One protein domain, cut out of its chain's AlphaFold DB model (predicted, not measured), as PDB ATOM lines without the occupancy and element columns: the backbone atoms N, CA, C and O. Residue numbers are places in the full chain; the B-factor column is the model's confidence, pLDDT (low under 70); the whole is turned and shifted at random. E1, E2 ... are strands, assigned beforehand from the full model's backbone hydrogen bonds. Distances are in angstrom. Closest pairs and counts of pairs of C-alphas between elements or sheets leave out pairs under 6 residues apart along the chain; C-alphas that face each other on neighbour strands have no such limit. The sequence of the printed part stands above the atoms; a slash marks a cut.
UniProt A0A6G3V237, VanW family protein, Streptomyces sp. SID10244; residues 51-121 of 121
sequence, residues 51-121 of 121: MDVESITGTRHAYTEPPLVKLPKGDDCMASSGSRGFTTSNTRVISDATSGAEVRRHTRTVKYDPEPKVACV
ATOM      1  N   MET A  51     164.721 254.266 128.187       95.94
ATOM      2  CA  MET A  51     164.543 254.270 129.636       95.94
ATOM      3  C   MET A  51     163.926 252.952 130.093       95.94
ATOM      4  O   MET A  51     162.994 252.461 129.452       95.94
ATOM      5  N   ASP A  52     164.368 252.467 131.246       96.88
ATOM      6  CA  ASP A  52     163.715 251.406 132.003       96.88
ATOM      7  C   ASP A  52     162.836 252.015 133.095       96.88
ATOM      8  O   ASP A  52     163.185 253.017 133.724       96.88
ATOM      9  N   VAL A  53     161.655 251.430 133.308       96.12
ATOM     10  CA  VAL A  53     160.683 251.927 134.284       96.12
ATOM     11  C   VAL A  53     160.268 250.808 135.223       96.12
ATOM     12  O   VAL A  53     159.584 249.870 134.822       96.12
ATOM     13  N   GLU A  54     160.590 250.969 136.500       97.38
ATOM     14  CA  GLU A  54     160.123 250.101 137.575       97.38
ATOM     15  C   GLU A  54     158.987 250.778 138.353       97.38
ATOM     16  O   GLU A  54     158.961 251.998 138.545       97.38
ATOM     17  N   SER A  55     158.013 249.982 138.797       96.75
ATOM     18  CA  SER A  55     156.928 250.423 139.679       96.75
ATOM     19  C   SER A  55     156.918 249.598 140.956       96.75
ATOM     20  O   SER A  55     156.662 248.396 140.919       96.75
ATOM     21  N   ILE A  56     157.141 250.267 142.083       97.56
ATOM     22  CA  ILE A  56     157.206 249.665 143.412       97.56
ATOM     23  C   ILE A  56     155.936 250.045 144.175       97.56
ATOM     24  O   ILE A  56     155.746 251.206 144.556       97.56
ATOM     25  N   THR A  57     155.060 249.064 144.401       97.00
ATOM     26  CA  THR A  57     153.849 249.247 145.211       97.00
ATOM     27  C   THR A  57     154.220 249.325 146.693       97.00
ATOM     28  O   THR A  57     154.942 248.473 147.205       97.00
ATOM     29  N   GLY A  58     153.708 250.337 147.387       97.12
ATOM     30  CA  GLY A  58     153.827 250.469 148.836       97.12
ATOM     31  C   GLY A  58     152.857 249.559 149.586       97.12
ATOM     32  O   GLY A  58     151.900 249.025 149.031       97.12
ATOM     33  N   THR A  59     153.082 249.395 150.885       97.31
ATOM     34  CA  THR A  59     152.146 248.668 151.746       97.31
ATOM     35  C   THR A  59     150.885 249.489 152.001       97.31
ATOM     36  O   THR A  59     150.943 250.706 152.211       97.31
ATOM     37  N   ARG A  60     149.744 248.806 152.100       97.38
ATOM     38  CA  ARG A  60     148.491 249.419 152.548       97.38
ATOM     39  C   ARG A  60     148.587 249.904 153.995       97.38
ATOM     40  O   ARG A  60     149.087 249.194 154.865       97.38
ATOM     41  N   HIS A  61     148.054 251.089 154.254       98.00
ATOM     42  CA  HIS A  61     148.005 251.728 155.569       98.00
ATOM     43  C   HIS A  61     146.758 252.619 155.686       98.00
ATOM     44  O   HIS A  61     145.988 252.733 154.735       98.00
ATOM     45  N   ALA A  62     146.536 253.237 156.855       97.69
ATOM     46  CA  ALA A  62     145.406 254.144 157.106       97.69
ATOM     47  C   ALA A  62     144.043 253.561 156.670       97.69
ATOM     48  O   ALA A  62     143.312 254.155 155.877       97.69
ATOM     49  N   TYR A  63     143.739 252.356 157.159       98.00
ATOM     50  CA  TYR A  63     142.491 251.671 156.840       98.00
ATOM     51  C   TYR A  63     141.276 252.406 157.410       98.00
ATOM     52  O   TYR A  63     141.316 252.901 158.537       98.00
ATOM     53  N   THR A  64     140.178 252.409 156.658       97.56
ATOM     54  CA  THR A  64     138.897 252.995 157.068       97.56
ATOM     55  C   THR A  64     137.790 251.950 157.019       97.56
ATOM     56  O   THR A  64     137.717 251.130 156.097       97.56
ATOM     57  N   GLU A  65     136.932 251.955 158.038       97.19
ATOM     58  CA  GLU A  65     135.823 251.008 158.123       97.19
ATOM     59  C   GLU A  65     134.692 251.379 157.159       97.19
ATOM     60  O   GLU A  65     134.394 252.565 156.981       97.19
ATOM     61  N   PRO A  66     134.036 250.380 156.547       96.38
ATOM     62  CA  PRO A  66     132.899 250.623 155.681       96.38
ATOM     63  C   PRO A  66     131.659 251.046 156.475       96.38
ATOM     64  O   PRO A  66     131.346 250.435 157.505       96.38
ATOM     65  N   PRO A  67     130.911 252.055 155.994       95.56
ATOM     66  CA  PRO A  67     129.646 252.432 156.608       95.56
ATOM     67  C   PRO A  67     128.595 251.336 156.395       95.56
ATOM     68  O   PRO A  67     128.635 250.606 155.403       95.56
ATOM     69  N   LEU A  68     127.634 251.230 157.316       96.12
ATOM     70  CA  LEU A  68     126.458 250.375 157.156       96.12
ATOM     71  C   LEU A  68     125.322 251.171 156.509       96.12
ATOM     72  O   LEU A  68     124.889 252.188 157.048       96.12
ATOM     73  N   VAL A  69     124.799 250.659 155.403       95.75
ATOM     74  CA  VAL A  69     123.615 251.153 154.703       95.75
ATOM     75  C   VAL A  69     122.506 250.119 154.862       95.75
ATOM     76  O   VAL A  69     122.708 248.932 154.611       95.75
ATOM     77  N   LYS A  70     121.329 250.561 155.309       95.69
ATOM     78  CA  LYS A  70     120.134 249.719 155.423       95.69
ATOM     79  C   LYS A  70     119.154 250.117 154.331       95.69
ATOM     80  O   LYS A  70     118.814 251.293 154.237       95.69
ATOM     81  N   LEU A  71     118.709 249.147 153.544       93.94
ATOM     82  CA  LEU A  71     117.716 249.339 152.492       93.94
ATOM     83  C   LEU A  71     116.535 248.387 152.721       93.94
ATOM     84  O   LEU A  71     116.747 247.304 153.276       93.94
ATOM     85  N   PRO A  72     115.311 248.763 152.307       94.06
ATOM     86  CA  PRO A  72     114.174 247.851 152.318       94.06
ATOM     87  C   PRO A  72     114.459 246.607 151.474       94.06
ATOM     88  O   PRO A  72     115.100 246.694 150.426       94.06
ATOM     89  N   LYS A  73     113.955 245.447 151.898       91.94
ATOM     90  CA  LYS A  73     113.977 244.241 151.056       91.94
ATOM     91  C   LYS A  73     113.179 244.442 149.766       91.94
ATOM     92  O   LYS A  73     112.078 244.983 149.792       91.94
ATOM     93  N   GLY A  74     113.717 243.926 148.665       89.62
ATOM     94  CA  GLY A  74     113.110 243.977 147.338       89.62
ATOM     95  C   GLY A  74     114.174 243.887 146.249       89.62
ATOM     96  O   GLY A  74     115.360 243.743 146.555       89.62
ATOM     97  N   ASP A  75     113.743 244.001 144.996       89.62
ATOM     98  CA  ASP A  75     114.608 243.846 143.818       89.62
ATOM     99  C   ASP A  75     115.697 244.933 143.724       89.62
ATOM    100  O   ASP A  75     116.768 244.693 143.173       89.62
ATOM    101  N   ASP A  76     115.473 246.094 144.347       89.75
ATOM    102  CA  ASP A  76     116.433 247.204 144.393       89.75
ATOM    103  C   ASP A  76     117.507 247.053 145.492       89.75
ATOM    104  O   ASP A  76     118.387 247.908 145.626       89.75
ATOM    105  N   CYS A  77     117.459 245.988 146.306       92.88
ATOM    106  CA  CYS A  77     118.429 245.765 147.375       92.88
ATOM    107  C   CYS A  77     119.404 244.629 147.060       92.88
ATOM    108  O   CYS A  77     119.100 243.446 147.216       92.88
ATOM    109  N   MET A  78     120.637 245.005 146.718       93.19
ATOM    110  CA  MET A  78     121.761 244.076 146.633       93.19
ATOM    111  C   MET A  78     122.576 244.129 147.925       93.19
ATOM    112  O   MET A  78     123.290 245.099 148.189       93.19
ATOM    113  N   ALA A  79     122.469 243.082 148.744       93.56
ATOM    114  CA  ALA A  79     123.267 242.968 149.957       93.56
ATOM    115  C   ALA A  79     124.768 242.901 149.622       93.56
ATOM    116  O   ALA A  79     125.181 242.198 148.702       93.56
ATOM    117  N   SER A  80     125.588 243.601 150.408       93.88
ATOM    118  CA  SER A  80     127.049 243.605 150.271       93.88
ATOM    119  C   SER A  80     127.702 243.569 151.645       93.88
ATOM    120  O   SER A  80     127.271 244.248 152.578       93.88
ATOM    121  N   SER A  81     128.782 242.798 151.777       93.56
ATOM    122  CA  SER A  81     129.619 242.789 152.981       93.56
ATOM    123  C   SER A  81     130.501 244.034 153.109       93.56
ATOM    124  O   SER A  81     131.169 244.188 154.135       93.56
ATOM    125  N   GLY A  82     130.517 244.888 152.080       93.06
ATOM    126  CA  GLY A  82     131.420 246.021 151.949       93.06
ATOM    127  C   GLY A  82     132.891 245.613 151.892       93.06
ATOM    128  O   GLY A  82     133.256 244.435 151.957       93.06
ATOM    129  N   SER A  83     133.758 246.616 151.809       94.44
ATOM    130  CA  SER A  83     135.207 246.447 151.869       94.44
ATOM    131  C   SER A  83     135.856 247.651 152.548       94.44
ATOM    132  O   SER A  83     135.380 248.780 152.441       94.44
ATOM    133  N   ARG A  84     136.931 247.414 153.308       96.06
ATOM    134  CA  ARG A  84     137.652 248.491 154.001       96.06
ATOM    135  C   ARG A  84     138.357 249.382 152.984       96.06
ATOM    136  O   ARG A  84     138.972 248.886 152.039       96.06
ATOM    137  N   GLY A  85     138.323 250.683 153.236       96.88
ATOM    138  CA  GLY A  85     139.171 251.636 152.542       96.88
ATOM    139  C   GLY A  85     140.596 251.538 153.070       96.88
ATOM    140  O   GLY A  85     140.846 250.958 154.131       96.88
ATOM    141  N   PHE A  86     141.545 252.075 152.317       97.75
ATOM    142  CA  PHE A  86     142.958 252.101 152.682       97.75
ATOM    143  C   PHE A  86     143.705 253.132 151.845       97.75
ATOM    144  O   PHE A  86     143.244 253.563 150.792       97.75
ATOM    145  N   THR A  87     144.893 253.502 152.294       98.19
ATOM    146  CA  THR A  87     145.840 254.319 151.539       98.19
ATOM    147  C   THR A  87     147.033 253.460 151.140       98.19
ATOM    148  O   THR A  87     147.462 252.583 151.887       98.19
ATOM    149  N   THR A  88     147.557 253.683 149.941       97.81
ATOM    150  CA  THR A  88     148.759 253.019 149.427       97.81
ATOM    151  C   THR A  88     149.497 253.967 148.484       97.81
ATOM    152  O   THR A  88     149.036 255.079 148.212       97.81
ATOM    153  N   SER A  89     150.648 253.548 147.978       97.75
ATOM    154  CA  SER A  89     151.448 254.350 147.056       97.75
ATOM    155  C   SER A  89     152.033 253.515 145.929       97.75
ATOM    156  O   SER A  89     152.258 252.321 146.086       97.75
ATOM    157  N   ASN A  90     152.371 254.167 144.823       98.00
ATOM    158  CA  ASN A  90     153.228 253.605 143.788       98.00
ATOM    159  C   ASN A  90     154.444 254.514 143.591       98.00
ATOM    160  O   ASN A  90     154.289 255.706 143.310       98.00
ATOM    161  N   THR A  91     155.642 253.950 143.721       98.19
ATOM    162  CA  THR A  91     156.898 254.638 143.411       98.19
ATOM    163  C   THR A  91     157.369 254.212 142.035       98.19
ATOM    164  O   THR A  91     157.693 253.049 141.817       98.19
ATOM    165  N   ARG A  92     157.412 255.165 141.106       97.81
ATOM    166  CA  ARG A  92     157.980 254.990 139.774       97.81
ATOM    167  C   ARG A  92     159.461 255.351 139.811       97.81
ATOM    168  O   ARG A  92     159.784 256.490 140.153       97.81
ATOM    169  N   VAL A  93     160.321 254.414 139.434       98.44
ATOM    170  CA  VAL A  93     161.763 254.618 139.246       98.44
ATOM    171  C   VAL A  93     162.046 254.545 137.754       98.44
ATOM    172  O   VAL A  93     161.566 253.636 137.080       98.44
ATOM    173  N   ILE A  94     162.737 255.546 137.226       97.88
ATOM    174  CA  ILE A  94     163.090 255.659 135.815       97.88
ATOM    175  C   ILE A  94     164.607 255.676 135.737       97.88
ATOM    176  O   ILE A  94     165.228 256.571 136.315       97.88
ATOM    177  N   SER A  95     165.170 254.728 135.002       98.31
ATOM    178  CA  SER A  95     166.607 254.598 134.794       98.31
ATOM    179  C   SER A  95     166.939 254.678 133.313       98.31
ATOM    180  O   SER A  95     166.132 254.298 132.468       98.31
ATOM    181  N   ASP A  96     168.121 255.190 132.994       97.44
ATOM    182  CA  ASP A  96     168.646 255.178 131.634       97.44
ATOM    183  C   ASP A  96     168.928 253.731 131.202       97.44
ATOM    184  O   ASP A  96     169.619 252.997 131.909       97.44
ATOM    185  N   ALA A  97     168.404 253.321 130.045       96.19
ATOM    186  CA  ALA A  97     168.448 251.918 129.621       96.19
ATOM    187  C   ALA A  97     169.856 251.427 129.224       96.19
ATOM    188  O   ALA A  97     170.081 250.226 129.099       96.19
ATOM    189  N   THR A  98     170.812 252.335 128.995       95.88
ATOM    190  CA  THR A  98     172.183 251.968 128.597       95.88
ATOM    191  C   THR A  98     173.106 251.881 129.807       95.88
ATOM    192  O   THR A  98     173.878 250.936 129.948       95.88
ATOM    193  N   SER A  99     173.047 252.886 130.677       97.56
ATOM    194  CA  SER A  99     173.927 253.021 131.840       97.56
ATOM    195  C   SER A  99     173.355 252.403 133.115       97.56
ATOM    196  O   SER A  99     174.104 252.168 134.062       97.56
ATOM    197  N   GLY A 100     172.039 252.178 133.174       97.19
ATOM    198  CA  GLY A 100     171.327 251.753 134.379       97.19
ATOM    199  C   GLY A 100     171.200 252.844 135.449       97.19
ATOM    200  O   GLY A 100     170.666 252.581 136.528       97.19
ATOM    201  N   ALA A 101     171.677 254.065 135.186       98.12
ATOM    202  CA  ALA A 101     171.636 255.154 136.151       98.12
ATOM    203  C   ALA A 101     170.196 255.632 136.384       98.12
ATOM    204  O   ALA A 101     169.464 255.900 135.431       98.12
ATOM    205  N   GLU A 102     169.794 255.786 137.650       98.06
ATOM    206  CA  GLU A 102     168.494 256.367 137.998       98.06
ATOM    207  C   GLU A 102     168.438 257.834 137.548       98.06
ATOM    208  O   GLU A 102     169.211 258.676 138.002       98.06
ATOM    209  N   VAL A 103     167.493 258.143 136.661       97.25
ATOM    210  CA  VAL A 103     167.257 259.489 136.122       97.25
ATOM    211  C   VAL A 103     166.203 260.218 136.944       97.25
ATOM    212  O   VAL A 103     166.281 261.430 137.152       97.25
ATOM    213  N   ARG A 104     165.164 259.501 137.384       97.31
ATOM    214  CA  ARG A 104     164.052 260.104 138.118       97.31
ATOM    215  C   ARG A 104     163.318 259.092 138.979       97.31
ATOM    216  O   ARG A 104     163.010 257.990 138.540       97.31
ATOM    217  N   ARG A 105     162.882 259.554 140.148       98.19
ATOM    218  CA  ARG A 105     161.969 258.837 141.036       98.19
ATOM    219  C   ARG A 105     160.779 259.698 141.405       98.19
ATOM    220  O   ARG A 105     160.910 260.898 141.634       98.19
ATOM    221  N   HIS A 106     159.602 259.088 141.435       98.06
ATOM    222  CA  HIS A 106     158.370 259.769 141.805       98.06
ATOM    223  C   HIS A 106     157.409 258.821 142.518       98.06
ATOM    224  O   HIS A 106     157.011 257.800 141.960       98.06
ATOM    225  N   THR A 107     156.964 259.207 143.710       97.88
ATOM    226  CA  THR A 107     155.953 258.473 144.475       97.88
ATOM    227  C   THR A 107     154.607 259.172 144.363       97.88
ATOM    228  O   THR A 107     154.495 260.366 144.625       97.88
ATOM    229  N   ARG A 108     153.569 258.419 143.991       96.62
ATOM    230  CA  ARG A 108     152.172 258.859 144.063       96.62
ATOM    231  C   ARG A 108     151.457 258.098 145.171       96.62
ATOM    232  O   ARG A 108     151.512 256.872 145.184       96.62
ATOM    233  N   THR A 109     150.735 258.814 146.024       97.44
ATOM    234  CA  THR A 109     149.882 258.236 147.072       97.44
ATOM    235  C   THR A 109     148.419 258.301 146.648       97.44
ATOM    236  O   THR A 109     147.976 259.301 146.084       97.44
ATOM    237  N   VAL A 110     147.676 257.227 146.899       96.31
ATOM    238  CA  VAL A 110     146.260 257.093 146.546       96.31
ATOM    239  C   VAL A 110     145.493 256.595 147.759       96.31
ATOM    240  O   VAL A 110     145.903 255.634 148.411       96.31
ATOM    241  N   LYS A 111     144.363 257.244 148.037       96.50
ATOM    242  CA  LYS A 111     143.377 256.790 149.013       96.50
ATOM    243  C   LYS A 111     142.247 256.070 148.283       96.50
ATOM    244  O   LYS A 111     141.677 256.613 147.342       96.50
ATOM    245  N   TYR A 112     141.923 254.875 148.748       95.19
ATOM    246  CA  TYR A 112     140.732 254.129 148.377       95.19
ATOM    247  C   TYR A 112     139.692 254.302 149.467       95.19
ATOM    248  O   TYR A 112     139.941 253.975 150.631       95.19
ATOM    249  N   ASP A 113     138.526 254.799 149.081       95.75
ATOM    250  CA  ASP A 113     137.387 254.860 149.980       95.75
ATOM    251  C   ASP A 113     136.794 253.458 150.204       95.75
ATOM    252  O   ASP A 113     136.919 252.584 149.335       95.75
ATOM    253  N   PRO A 114     136.203 253.213 151.385       95.88
ATOM    254  CA  PRO A 114     135.571 251.941 151.684       95.88
ATOM    255  C   PRO A 114     134.303 251.751 150.851       95.88
ATOM    256  O   PRO A 114     133.578 252.701 150.562       95.88
ATOM    257  N   GLU A 115     133.991 250.499 150.544       95.06
ATOM    258  CA  GLU A 115     132.708 250.120 149.962       95.06
ATOM    259  C   GLU A 115     131.703 249.821 151.087       95.06
ATOM    260  O   GLU A 115     132.038 249.058 151.998       95.06
ATOM    261  N   PRO A 116     130.488 250.394 151.063       95.50
ATOM    262  CA  PRO A 116     129.512 250.238 152.137       95.50
ATOM    263  C   PRO A 116     129.078 248.783 152.345       95.50
ATOM    264  O   PRO A 116     128.932 248.011 151.399       95.50
ATOM    265  N   LYS A 117     128.782 248.434 153.600       96.75
ATOM    266  CA  LYS A 117     128.016 247.227 153.926       96.75
ATOM    267  C   LYS A 117     126.546 247.518 153.661       96.75
ATOM    268  O   LYS A 117     126.014 248.451 154.255       96.75
ATOM    269  N   VAL A 118     125.883 246.731 152.824       96.38
ATOM    270  CA  VAL A 118     124.456 246.899 152.520       96.38
ATOM    271  C   VAL A 118     123.669 245.764 153.162       96.38
ATOM    272  O   VAL A 118     123.910 244.595 152.866       96.38
ATOM    273  N   ALA A 119     122.729 246.112 154.039       95.69
ATOM    274  CA  ALA A 119     121.803 245.179 154.668       95.69
ATOM    275  C   ALA A 119     120.377 245.402 154.143       95.69
ATOM    276  O   ALA A 119     119.820 246.487 154.315       95.69
ATOM    277  N   CYS A 120     119.792 244.358 153.551       95.31
ATOM    278  CA  CYS A 120     118.397 244.332 153.107       95.31
ATOM    279  C   CYS A 120     117.507 243.888 154.269       95.31
ATOM    280  O   CYS A 120     117.438 242.692 154.581       95.31
ATOM    281  N   VAL A 121     116.886 244.847 154.952       91.12
ATOM    282  CA  VAL A 121     116.114 244.616 156.184       91.12
ATOM    283  C   VAL A 121     114.630 244.841 155.980       91.12
ATOM    284  O   VAL A 121     114.254 245.760 155.222       91.12
TER     285      VAL A 121
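Overview. This is residues 51 to 121 of the 121 residues of the protein "VanW family protein" of Streptomyces sp. SID10244 (UniProt A0A6G3V237). This is a long, thin, twisted ribbon of strands, made of two sheets set end to end along one axis. The larger sheet is built on the long hairpin of E5 and E6, with E1 and E2 one after the other along the other side of E5; at the far end E4 and E7, which continue the lines of E5 and E6, make a small sheet with E3. The printed part has 71 residues, no named helix and seven named strands, E1 to E7 in order along the chain, and the class is all strand. The larger sheet is branched and antiparallel, and the smaller is mixed, in the order E3, E7, E4. The whole is extended, a rod with a radius of gyration of the C-alphas of 20.1 A and spans of 63 by 24 by 11 A.

Along the chain. E1 is residues 51 to 57, 19.5 A long, and begins with C-alpha 51 at (164.543, 254.270, 129.636). E2 is residues 61 to 64, E3 residues 68 to 71 and E4 residues 80 to 83. E5, the longest strand, is residues 85 to 96 and 36.3 A long, ending with C-alpha 96 at (168.646, 255.178, 131.634). E6 is residues 102 to 112, 29.7 A long. E7 is residues 115 to 120, 15.8 A long, ending with C-alpha 120 at (118.397, 244.332, 153.107).

Arrangement. In the branched, twisted sheet, E5 has three neighbours. E1, beside residues 89 to 96, and E2, beside residues 85 to 87, lie on one side of E5, and E6 is on the other side. E1 and E5 are antiparallel at 160 degrees, with N 52 and O 95 2.8 A apart. E2 and E5 are antiparallel at 149 degrees, with N 61 and O 87 2.9 A apart. E5 and E6 form an antiparallel hairpin at 167 degrees, with N 92 and O 106 2.8 A apart, within hydrogen-bond range. E4 runs on into E5 at 47 degrees, and E6 runs on into E7 at 21 degrees. In the other sheet E7 is the inner strand. E3 and E7 are parallel at 39 degrees, with N 69 and O 117 2.8 A apart. E7 and E4 are antiparallel at 162 degrees, with N 115 and O 83 2.9 A apart. E1 and E7 are apart.

Size, cuts and confidence. The two C-alphas farthest apart, those of Lys 73 and Ser 99, are 63.6 A apart. The printed part has no cut and ends at residue 121, the chain's last. No link is long; that from E3 to E4, eight residues, is short and the others are tight. The mean pLDDT of the printed part is 96.1, and no printed residue is under 70.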